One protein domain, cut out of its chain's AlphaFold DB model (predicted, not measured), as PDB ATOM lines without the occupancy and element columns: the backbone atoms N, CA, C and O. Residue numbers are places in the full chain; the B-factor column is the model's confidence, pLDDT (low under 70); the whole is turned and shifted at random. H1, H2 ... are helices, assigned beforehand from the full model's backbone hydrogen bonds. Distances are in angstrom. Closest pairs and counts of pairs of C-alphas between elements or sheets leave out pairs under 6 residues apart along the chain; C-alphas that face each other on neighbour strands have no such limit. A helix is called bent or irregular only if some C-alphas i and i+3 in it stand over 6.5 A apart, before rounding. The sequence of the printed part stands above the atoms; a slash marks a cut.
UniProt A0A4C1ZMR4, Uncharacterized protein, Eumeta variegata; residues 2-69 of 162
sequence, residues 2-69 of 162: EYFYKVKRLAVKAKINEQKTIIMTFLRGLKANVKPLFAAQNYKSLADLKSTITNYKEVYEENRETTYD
ATOM      1  N   GLU A   2       4.716 -74.113   7.688       80.31
ATOM      2  CA  GLU A   2       6.161 -74.030   7.402       80.31
ATOM      3  C   GLU A   2       6.589 -72.789   6.585       80.31
ATOM      4  O   GLU A   2       7.645 -72.197   6.815       80.31
ATOM      5  N   TYR A   3       5.732 -72.339   5.665       82.69
ATOM      6  CA  TYR A   3       6.005 -71.193   4.793       82.69
ATOM      7  C   TYR A   3       6.106 -69.868   5.567       82.69
ATOM      8  O   TYR A   3       6.992 -69.049   5.328       82.69
ATOM      9  N   PHE A   4       5.247 -69.694   6.572       80.88
ATOM     10  CA  PHE A   4       5.217 -68.498   7.410       80.88
ATOM     11  C   PHE A   4       6.495 -68.349   8.247       80.88
ATOM     12  O   PHE A   4       7.012 -67.245   8.419       80.88
ATOM     13  N   TYR A   5       7.059 -69.469   8.708       88.50
ATOM     14  CA  TYR A   5       8.318 -69.478   9.450       88.50
ATOM     15  C   TYR A   5       9.510 -69.062   8.570       88.50
ATOM     16  O   TYR A   5      10.350 -68.266   8.996       88.50
ATOM     17  N   LYS A   6       9.557 -69.523   7.311       87.69
ATOM     18  CA  LYS A   6      10.602 -69.137   6.343       87.69
ATOM     19  C   LYS A   6      10.551 -67.639   6.020       87.69
ATOM     20  O   LYS A   6      11.591 -66.982   6.054       87.69
ATOM     21  N   VAL A   7       9.355 -67.084   5.804       84.50
ATOM     22  CA  VAL A   7       9.168 -65.642   5.542       84.50
ATOM     23  C   VAL A   7       9.595 -64.793   6.743       84.50
ATOM     24  O   VAL A   7      10.364 -63.846   6.576       84.50
ATOM     25  N   LYS A   8       9.194 -65.165   7.967       83.56
ATOM     26  CA  LYS A   8       9.637 -64.469   9.188       83.56
ATOM     27  C   LYS A   8      11.158 -64.484   9.346       83.56
ATOM     28  O   LYS A   8      11.757 -63.451   9.637       83.56
ATOM     29  N   ARG A   9      11.797 -65.633   9.107       86.81
ATOM     30  CA  ARG A   9      13.258 -65.770   9.197       86.81
ATOM     31  C   ARG A   9      13.987 -64.903   8.165       86.81
ATOM     32  O   ARG A   9      15.012 -64.307   8.493       86.81
ATOM     33  N   LEU A  10      13.461 -64.808   6.944       86.88
ATOM     34  CA  LEU A  10      14.018 -63.948   5.895       86.88
ATOM     35  C   LEU A  10      13.874 -62.461   6.234       86.88
ATOM     36  O   LEU A  10      14.850 -61.726   6.101       86.88
ATOM     37  N   ALA A  11      12.716 -62.032   6.743       79.00
ATOM     38  CA  ALA A  11      12.486 -60.644   7.147       79.00
ATOM     39  C   ALA A  11      13.436 -60.201   8.276       79.00
ATOM     40  O   ALA A  11      14.041 -59.131   8.201       79.00
ATOM     41  N   VAL A  12      13.641 -61.051   9.290       89.44
ATOM     42  CA  VAL A  12      14.600 -60.782  10.375       89.44
ATOM     43  C   VAL A  12      16.032 -60.701   9.835       89.44
ATOM     44  O   VAL A  12      16.772 -59.781  10.179       89.44
ATOM     45  N   LYS A  13      16.420 -61.618   8.939       79.94
ATOM     46  CA  LYS A  13      17.759 -61.627   8.329       79.94
ATOM     47  C   LYS A  13      18.013 -60.384   7.467       79.94
ATOM     48  O   LYS A  13      19.107 -59.827   7.522       79.94
ATOM     49  N   ALA A  14      17.010 -59.933   6.713       78.44
ATOM     50  CA  ALA A  14      17.085 -58.703   5.926       78.44
ATOM     51  C   ALA A  14      17.276 -57.474   6.829       78.44
ATOM     52  O   ALA A  14      18.204 -56.699   6.609       78.44
ATOM     53  N   LYS A  15      16.487 -57.367   7.908       81.19
ATOM     54  CA  LYS A  15      16.572 -56.263   8.874       81.19
ATOM     55  C   LYS A  15      17.935 -56.192   9.575       81.19
ATOM     56  O   LYS A  15      18.490 -55.109   9.731       81.19
ATOM     57  N   ILE A  16      18.512 -57.340   9.940       85.62
ATOM     58  CA  ILE A  16      19.859 -57.411  10.535       85.62
ATOM     59  C   ILE A  16      20.930 -56.952   9.534       85.62
ATOM     60  O   ILE A  16      21.839 -56.206   9.898       85.62
ATOM     61  N   ASN A  17      20.835 -57.373   8.271       78.81
ATOM     62  CA  ASN A  17      21.802 -56.985   7.242       78.81
ATOM     63  C   ASN A  17      21.729 -55.489   6.906       78.81
ATOM     64  O   ASN A  17      22.766 -54.850   6.713       78.81
ATOM     65  N   GLU A  18      20.524 -54.924   6.874       84.19
ATOM     66  CA  GLU A  18      20.305 -53.491   6.690       84.19
ATOM     67  C   GLU A  18      20.903 -52.692   7.855       84.19
ATOM     68  O   GLU A  18      21.737 -51.816   7.633       84.19
ATOM     69  N   GLN A  19      20.593 -53.073   9.101       82.94
ATOM     70  CA  GLN A  19      21.181 -52.449  10.293       82.94
ATOM     71  C   GLN A  19      22.711 -52.529  10.289       82.94
ATOM     72  O   GLN A  19      23.384 -51.530  10.537       82.94
ATOM     73  N   LYS A  20      23.281 -53.687   9.940       87.81
ATOM     74  CA  LYS A  20      24.734 -53.857   9.821       87.81
ATOM     75  C   LYS A  20      25.335 -52.915   8.773       87.81
ATOM     76  O   LYS A  20      26.402 -52.347   8.998       87.81
ATOM     77  N   THR A  21      24.650 -52.723   7.649       89.19
ATOM     78  CA  THR A  21      25.094 -51.831   6.566       89.19
ATOM     79  C   THR A  21      25.029 -50.361   6.983       89.19
ATOM     80  O   THR A  21      25.982 -49.613   6.742       89.19
ATOM     81  N   ILE A  22      23.960 -49.955   7.672       87.94
ATOM     82  CA  ILE A  22      23.810 -48.606   8.233       87.94
ATOM     83  C   ILE A  22      24.929 -48.330   9.246       87.94
ATOM     84  O   ILE A  22      25.631 -47.327   9.116       87.94
ATOM     85  N   ILE A  23      25.164 -49.249  10.191       83.06
ATOM     86  CA  ILE A  23      26.219 -49.120  11.210       83.06
ATOM     87  C   ILE A  23      27.599 -49.000  10.554       83.06
ATOM     88  O   ILE A  23      28.366 -48.104  10.898       83.06
ATOM     89  N   MET A  24      27.923 -49.852   9.578       89.75
ATOM     90  CA  MET A  24      29.213 -49.769   8.882       89.75
ATOM     91  C   MET A  24      29.391 -48.441   8.139       89.75
ATOM     92  O   MET A  24      30.479 -47.863   8.166       89.75
ATOM     93  N   THR A  25      28.338 -47.939   7.495       90.62
ATOM     94  CA  THR A  25      28.385 -46.665   6.762       90.62
ATOM     95  C   THR A  25      28.563 -45.488   7.718       90.62
ATOM     96  O   THR A  25      29.405 -44.622   7.472       90.62
ATOM     97  N   PHE A  26      27.854 -45.499   8.850       77.69
ATOM     98  CA  PHE A  26      28.005 -44.506   9.909       77.69
ATOM     99  C   PHE A  26      29.419 -44.515  10.497       77.69
ATOM    100  O   PHE A  26      30.064 -43.474  10.542       77.69
ATOM    101  N   LEU A  27      29.953 -45.686  10.863       85.06
ATOM    102  CA  LEU A  27      31.313 -45.812  11.400       85.06
ATOM    103  C   LEU A  27      32.377 -45.359  10.397       85.06
ATOM    104  O   LEU A  27      33.364 -44.729  10.777       85.06
ATOM    105  N   ARG A  28      32.181 -45.644   9.105       86.19
ATOM    106  CA  ARG A  28      33.062 -45.160   8.038       86.19
ATOM    107  C   ARG A  28      33.009 -43.634   7.914       86.19
ATOM    108  O   ARG A  28      34.064 -43.012   7.794       86.19
ATOM    109  N   GLY A  29      31.818 -43.041   7.974       81.62
ATOM    110  CA  GLY A  29      31.633 -41.588   7.995       81.62
ATOM    111  C   GLY A  29      32.257 -40.943   9.233       81.62
ATOM    112  O   GLY A  29      32.975 -39.954   9.111       81.62
ATOM    113  N   LEU A  30      32.072 -41.554  10.404       79.69
ATOM    114  CA  LEU A  30      32.678 -41.125  11.661       79.69
ATOM    115  C   LEU A  30      34.207 -41.152  11.555       79.69
ATOM    116  O   LEU A  30      34.849 -40.152  11.845       79.69
ATOM    117  N   LYS A  31      34.788 -42.252  11.050       79.19
ATOM    118  CA  LYS A  31      36.241 -42.423  10.872       79.19
ATOM    119  C   LYS A  31      36.855 -41.378   9.934       79.19
ATOM    120  O   LYS A  31      37.955 -40.901  10.202       79.19
ATOM    121  N   ALA A  32      36.166 -41.019   8.850       80.19
ATOM    122  CA  ALA A  32      36.628 -39.984   7.922       80.19
ATOM    123  C   ALA A  32      36.542 -38.571   8.524       80.19
ATOM    124  O   ALA A  32      37.369 -37.717   8.215       80.19
ATOM    125  N   ASN A  33      35.575 -38.345   9.418       70.06
ATOM    126  CA  ASN A  33      35.261 -37.027   9.964       70.06
ATOM    127  C   ASN A  33      35.699 -36.825  11.420       70.06
ATOM    128  O   ASN A  33      35.341 -35.818  12.019       70.06
ATOM    129  N   VAL A  34      36.516 -37.717  11.986       69.56
ATOM    130  CA  VAL A  34      37.016 -37.587  13.368       69.56
ATOM    131  C   VAL A  34      37.693 -36.230  13.588       69.56
ATOM    132  O   VAL A  34      37.359 -35.517  14.526       69.56
ATOM    133  N   LYS A  35      38.609 -35.837  12.695       70.38
ATOM    134  CA  LYS A  35      39.347 -34.566  12.793       70.38
ATOM    135  C   LYS A  35      38.435 -33.329  12.721       70.38
ATOM    136  O   LYS A  35      38.548 -32.490  13.611       70.38
ATOM    137  N   PRO A  36      37.534 -33.192  11.727       68.44
ATOM    138  CA  PRO A  36      36.607 -32.065  11.704       68.44
ATOM    139  C   PRO A  36      35.606 -32.076  12.868       68.44
ATOM    140  O   PRO A  36      35.236 -30.999  13.316       68.44
ATOM    141  N   LEU A  37      35.226 -33.234  13.422       63.75
ATOM    142  CA  LEU A  37      34.415 -33.300  14.650       63.75
ATOM    143  C   LEU A  37      35.133 -32.661  15.846       63.75
ATOM    144  O   LEU A  37      34.549 -31.835  16.545       63.75
ATOM    145  N   PHE A  38      36.415 -32.987  16.043       61.94
ATOM    146  CA  PHE A  38      37.235 -32.357  17.084       61.94
ATOM    147  C   PHE A  38      37.414 -30.851  16.849       61.94
ATOM    148  O   PHE A  38      37.365 -30.079  17.802       61.94
ATOM    149  N   ALA A  39      37.566 -30.427  15.591       63.44
ATOM    150  CA  ALA A  39      37.704 -29.016  15.240       63.44
ATOM    151  C   ALA A  39      36.399 -28.212  15.399       63.44
ATOM    152  O   ALA A  39      36.455 -27.041  15.755       63.44
ATOM    153  N   ALA A  40      35.234 -28.812  15.139       64.81
ATOM    154  CA  ALA A  40      33.943 -28.124  15.195       64.81
ATOM    155  C   ALA A  40      33.391 -27.992  16.622       64.81
ATOM    156  O   ALA A  40      32.774 -26.983  16.950       64.81
ATOM    157  N   GLN A  41      33.592 -29.010  17.463       65.50
ATOM    158  CA  GLN A  41      33.035 -29.046  18.821       65.50
ATOM    159  C   GLN A  41      34.042 -28.645  19.908       65.50
ATOM    160  O   GLN A  41      33.695 -28.664  21.085       65.50
ATOM    161  N   ASN A  42      35.269 -28.251  19.536       64.94
ATOM    162  CA  ASN A  42      36.330 -27.853  20.469       64.94
ATOM    163  C   ASN A  42      36.623 -28.894  21.569       64.94
ATOM    164  O   ASN A  42      37.097 -28.536  22.650       64.94
ATOM    165  N   TYR A  43      36.372 -30.184  21.322       74.25
ATOM    166  CA  TYR A  43      36.715 -31.221  22.294       74.25
ATOM    167  C   TYR A  43      38.229 -31.313  22.433       74.25
ATOM    168  O   TYR A  43      38.947 -31.579  21.465       74.25
ATOM    169  N   LYS A  44      38.722 -31.121  23.656       81.75
ATOM    170  CA  LYS A  44      40.166 -31.054  23.919       81.75
ATOM    171  C   LYS A  44      40.825 -32.435  23.930       81.75
ATOM    172  O   LYS A  44      42.042 -32.536  23.807       81.75
ATOM    173  N   SER A  45      40.043 -33.507  24.091       82.25
ATOM    174  CA  SER A  45      40.547 -34.883  24.116       82.25
ATOM    175  C   SER A  45      39.470 -35.924  23.782       82.25
ATOM    176  O   SER A  45      38.272 -35.648  23.801       82.25
ATOM    177  N   LEU A  46      39.895 -37.168  23.535       80.19
ATOM    178  CA  LEU A  46      38.991 -38.316  23.387       80.19
ATOM    179  C   LEU A  46      38.186 -38.597  24.673       80.19
ATOM    180  O   LEU A  46      37.058 -39.075  24.596       80.19
ATOM    181  N   ALA A  47      38.765 -38.332  25.850       84.50
ATOM    182  CA  ALA A  47      38.083 -38.516  27.130       84.50
ATOM    183  C   ALA A  47      36.901 -37.545  27.276       84.50
ATOM    184  O   ALA A  47      35.834 -37.946  27.731       84.50
ATOM    185  N   ASP A  48      37.078 -36.314  26.795       83.38
ATOM    186  CA  ASP A  48      36.064 -35.255  26.770       83.38
ATOM    187  C   ASP A  48      34.874 -35.643  25.873       83.38
ATOM    188  O   ASP A  48      33.711 -35.608  26.282       83.38
ATOM    189  N   LEU A  49      35.171 -36.163  24.675       84.06
ATOM    190  CA  LEU A  49      34.162 -36.712  23.768       84.06
ATOM    191  C   LEU A  49      33.419 -37.907  24.392       84.06
ATOM    192  O   LEU A  49      32.196 -37.983  24.304       84.06
ATOM    193  N   LYS A  50      34.136 -38.840  25.036       86.44
ATOM    194  CA  LYS A  50      33.517 -39.989  25.719       86.44
ATOM    195  C   LYS A  50      32.589 -39.543  26.846       86.44
ATOM    196  O   LYS A  50      31.477 -40.050  26.925       86.44
ATOM    197  N   SER A  51      33.030 -38.601  27.679       86.44
ATOM    198  CA  SER A  51      32.207 -38.031  28.748       86.44
ATOM    199  C   SER A  51      30.953 -37.369  28.180       86.44
ATOM    200  O   SER A  51      29.861 -37.639  28.666       86.44
ATOM    201  N   THR A  52      31.083 -36.611  27.087       82.56
ATOM    202  CA  THR A  52      29.941 -35.964  26.426       82.56
ATOM    203  C   THR A  52      28.945 -36.981  25.860       82.56
ATOM    204  O   THR A  52      27.739 -36.802  26.002       82.56
ATOM    205  N   ILE A  53      29.424 -38.075  25.257       84.50
ATOM    206  CA  ILE A  53      28.561 -39.161  24.762       84.50
ATOM    207  C   ILE A  53      27.823 -39.848  25.921       84.50
ATOM    208  O   ILE A  53      26.630 -40.124  25.799       84.50
ATOM    209  N   THR A  54      28.507 -40.122  27.036       88.50
ATOM    210  CA  THR A  54      27.881 -40.728  28.223       88.50
ATOM    211  C   THR A  54      26.855 -39.789  28.852       88.50
ATOM    212  O   THR A  54      25.742 -40.221  29.125       88.50
ATOM    213  N   ASN A  55      27.187 -38.505  28.998       85.25
ATOM    214  CA  ASN A  55      26.284 -37.492  29.542       85.25
ATOM    215  C   ASN A  55      25.036 -37.330  28.658       85.25
ATOM    216  O   ASN A  55      23.919 -37.380  29.156       85.25
ATOM    217  N   TYR A  56      25.204 -37.267  27.330       79.56
ATOM    218  CA  TYR A  56      24.069 -37.246  26.405       79.56
ATOM    219  C   TYR A  56      23.166 -38.473  26.569       79.56
ATOM    220  O   TYR A  56      21.950 -38.350  26.479       79.56
ATOM    221  N   LYS A  57      23.742 -39.656  26.816       80.25
ATOM    222  CA  LYS A  57      22.965 -40.872  27.068       80.25
ATOM    223  C   LYS A  57      22.161 -40.768  28.364       80.25
ATOM    224  O   LYS A  57      20.989 -41.111  28.346       80.25
ATOM    225  N   GLU A  58      22.765 -40.302  29.453       81.94
ATOM    226  CA  GLU A  58      22.068 -40.104  30.733       81.94
ATOM    227  C   GLU A  58      20.922 -39.099  30.586       81.94
ATOM    228  O   GLU A  58      19.782 -39.430  30.895       81.94
ATOM    229  N   VAL A  59      21.197 -37.941  29.981       73.25
ATOM    230  CA  VAL A  59      20.187 -36.910  29.694       73.25
ATOM    231  C   VAL A  59      19.091 -37.439  28.763       73.25
ATOM    232  O   VAL A  59      17.923 -37.088  28.911       73.25
ATOM    233  N   TYR A  60      19.426 -38.277  27.780       71.94
ATOM    234  CA  TYR A  60      18.435 -38.867  26.879       71.94
ATOM    235  C   TYR A  60      17.537 -39.888  27.586       71.94
ATOM    236  O   TYR A  60      16.330 -39.878  27.359       71.94
ATOM    237  N   GLU A  61      18.097 -40.759  28.429       75.69
ATOM    238  CA  GLU A  61      17.309 -41.749  29.177       75.69
ATOM    239  C   GLU A  61      16.420 -41.068  30.231       75.69
ATOM    240  O   GLU A  61      15.230 -41.372  30.298       75.69
ATOM    241  N   GLU A  62      16.935 -40.064  30.949       72.44
ATOM    242  CA  GLU A  62      16.157 -39.255  31.902       72.44
ATOM    243  C   GLU A  62      14.976 -38.533  31.219       72.44
ATOM    244  O   GLU A  62      13.850 -38.511  31.719       72.44
ATOM    245  N   ASN A  63      15.187 -38.007  30.007       62.59
ATOM    246  CA  ASN A  63      14.118 -37.369  29.232       62.59
ATOM    247  C   ASN A  63      13.151 -38.367  28.573       62.59
ATOM    248  O   ASN A  63      12.021 -38.006  28.228       62.59
ATOM    249  N   ARG A  64      13.561 -39.625  28.375       62.84
ATOM    250  CA  ARG A  64      12.686 -40.652  27.804       62.84
ATOM    251  C   ARG A  64      11.688 -41.178  28.830       62.84
ATOM    252  O   ARG A  64      10.564 -41.488  28.436       62.84
ATOM    253  N   GLU A  65      12.060 -41.238  30.105       57.34
ATOM    254  CA  GLU A  65      11.133 -41.605  31.185       57.34
ATOM    255  C   GLU A  65      10.050 -40.535  31.387       57.34
ATOM    256  O   GLU A  65       8.883 -40.867  31.553       57.34
ATOM    257  N   THR A  66      10.380 -39.253  31.230       56.94
ATOM    258  CA  THR A  66       9.419 -38.154  31.443       56.94
ATOM    259  C   THR A  66       8.558 -37.811  30.224       56.94
ATOM    260  O   THR A  66       7.497 -37.205  30.369       56.94
ATOM    261  N   THR A  67       8.964 -38.214  29.014       49.97
ATOM    262  CA  THR A  67       8.199 -37.944  27.777       49.97
ATOM    263  C   THR A  67       7.240 -39.086  27.404       49.97
ATOM    264  O   THR A  67       6.307 -38.875  26.630       49.97
ATOM    265  N   TYR A  68       7.422 -40.292  27.959       48.19
ATOM    266  CA  TYR A  68       6.536 -41.446  27.735       48.19
ATOM    267  C   TYR A  68       5.594 -41.770  28.909       48.19
ATOM    268  O   TYR A  68       4.891 -42.772  28.838       48.19
ATOM    269  N   ASP A  69       5.496 -40.894  29.912       51.56
ATOM    270  CA  ASP A  69       4.457 -40.916  30.956       51.56
ATOM    271  C   ASP A  69       3.210 -40.092  30.566       51.56
ATOM    272  O   ASP A  69       2.457 -39.592  31.400       51.56
TER     273      ASP A  69
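This is residues 2 to 69 of the 162 residues of an uncharacterized protein of Eumeta variegata (UniProt A0A4C1ZMR4). Two helices make an open V: the long H1 is one arm, kinked near residue 35 close to its far end, and after a tight turn H2 runs back as the shorter arm. Residues 2 to 36 and 53 to 69 stand free. The printed part has 68 residues, two named helices, H1 then H2, and no named strand: all helix. It is extended, with a radius of gyration of the C-alphas of 18.6 A, and spans 57 by 38 by 16 A, only just flat.

Start with H1, residues 2 to 41; it has a kink of 68 degrees near residue 35 and is irregular, C-alphas 32 and 35 being 7.8 A apart. A tight link of 4 residues leads to H2, residues 46 to 67. H1 and H2 are apart, with no C-alpha of the one within 8 A of the other. O i to N i+4 pairs are within hydrogen-bond range in 34 of 36 cases in H1 and 17 of 18 in H2.

Find C-alpha 2 at (6.161, -74.030, 7.402); H1 runs 53.6 A to C-alpha 41. H2 runs 31.1 A from C-alpha 46 at (38.991, -38.316, 23.387) to C-alpha 67 at (8.199, -37.944, 27.777).

The two C-alphas farthest apart, of Glu 2 and Lys 44, are 57.2 A apart. The printed part has no cut. In this model, pLDDT is under 70 at residue 34, residues 36 to 42 and residues 63 to 69.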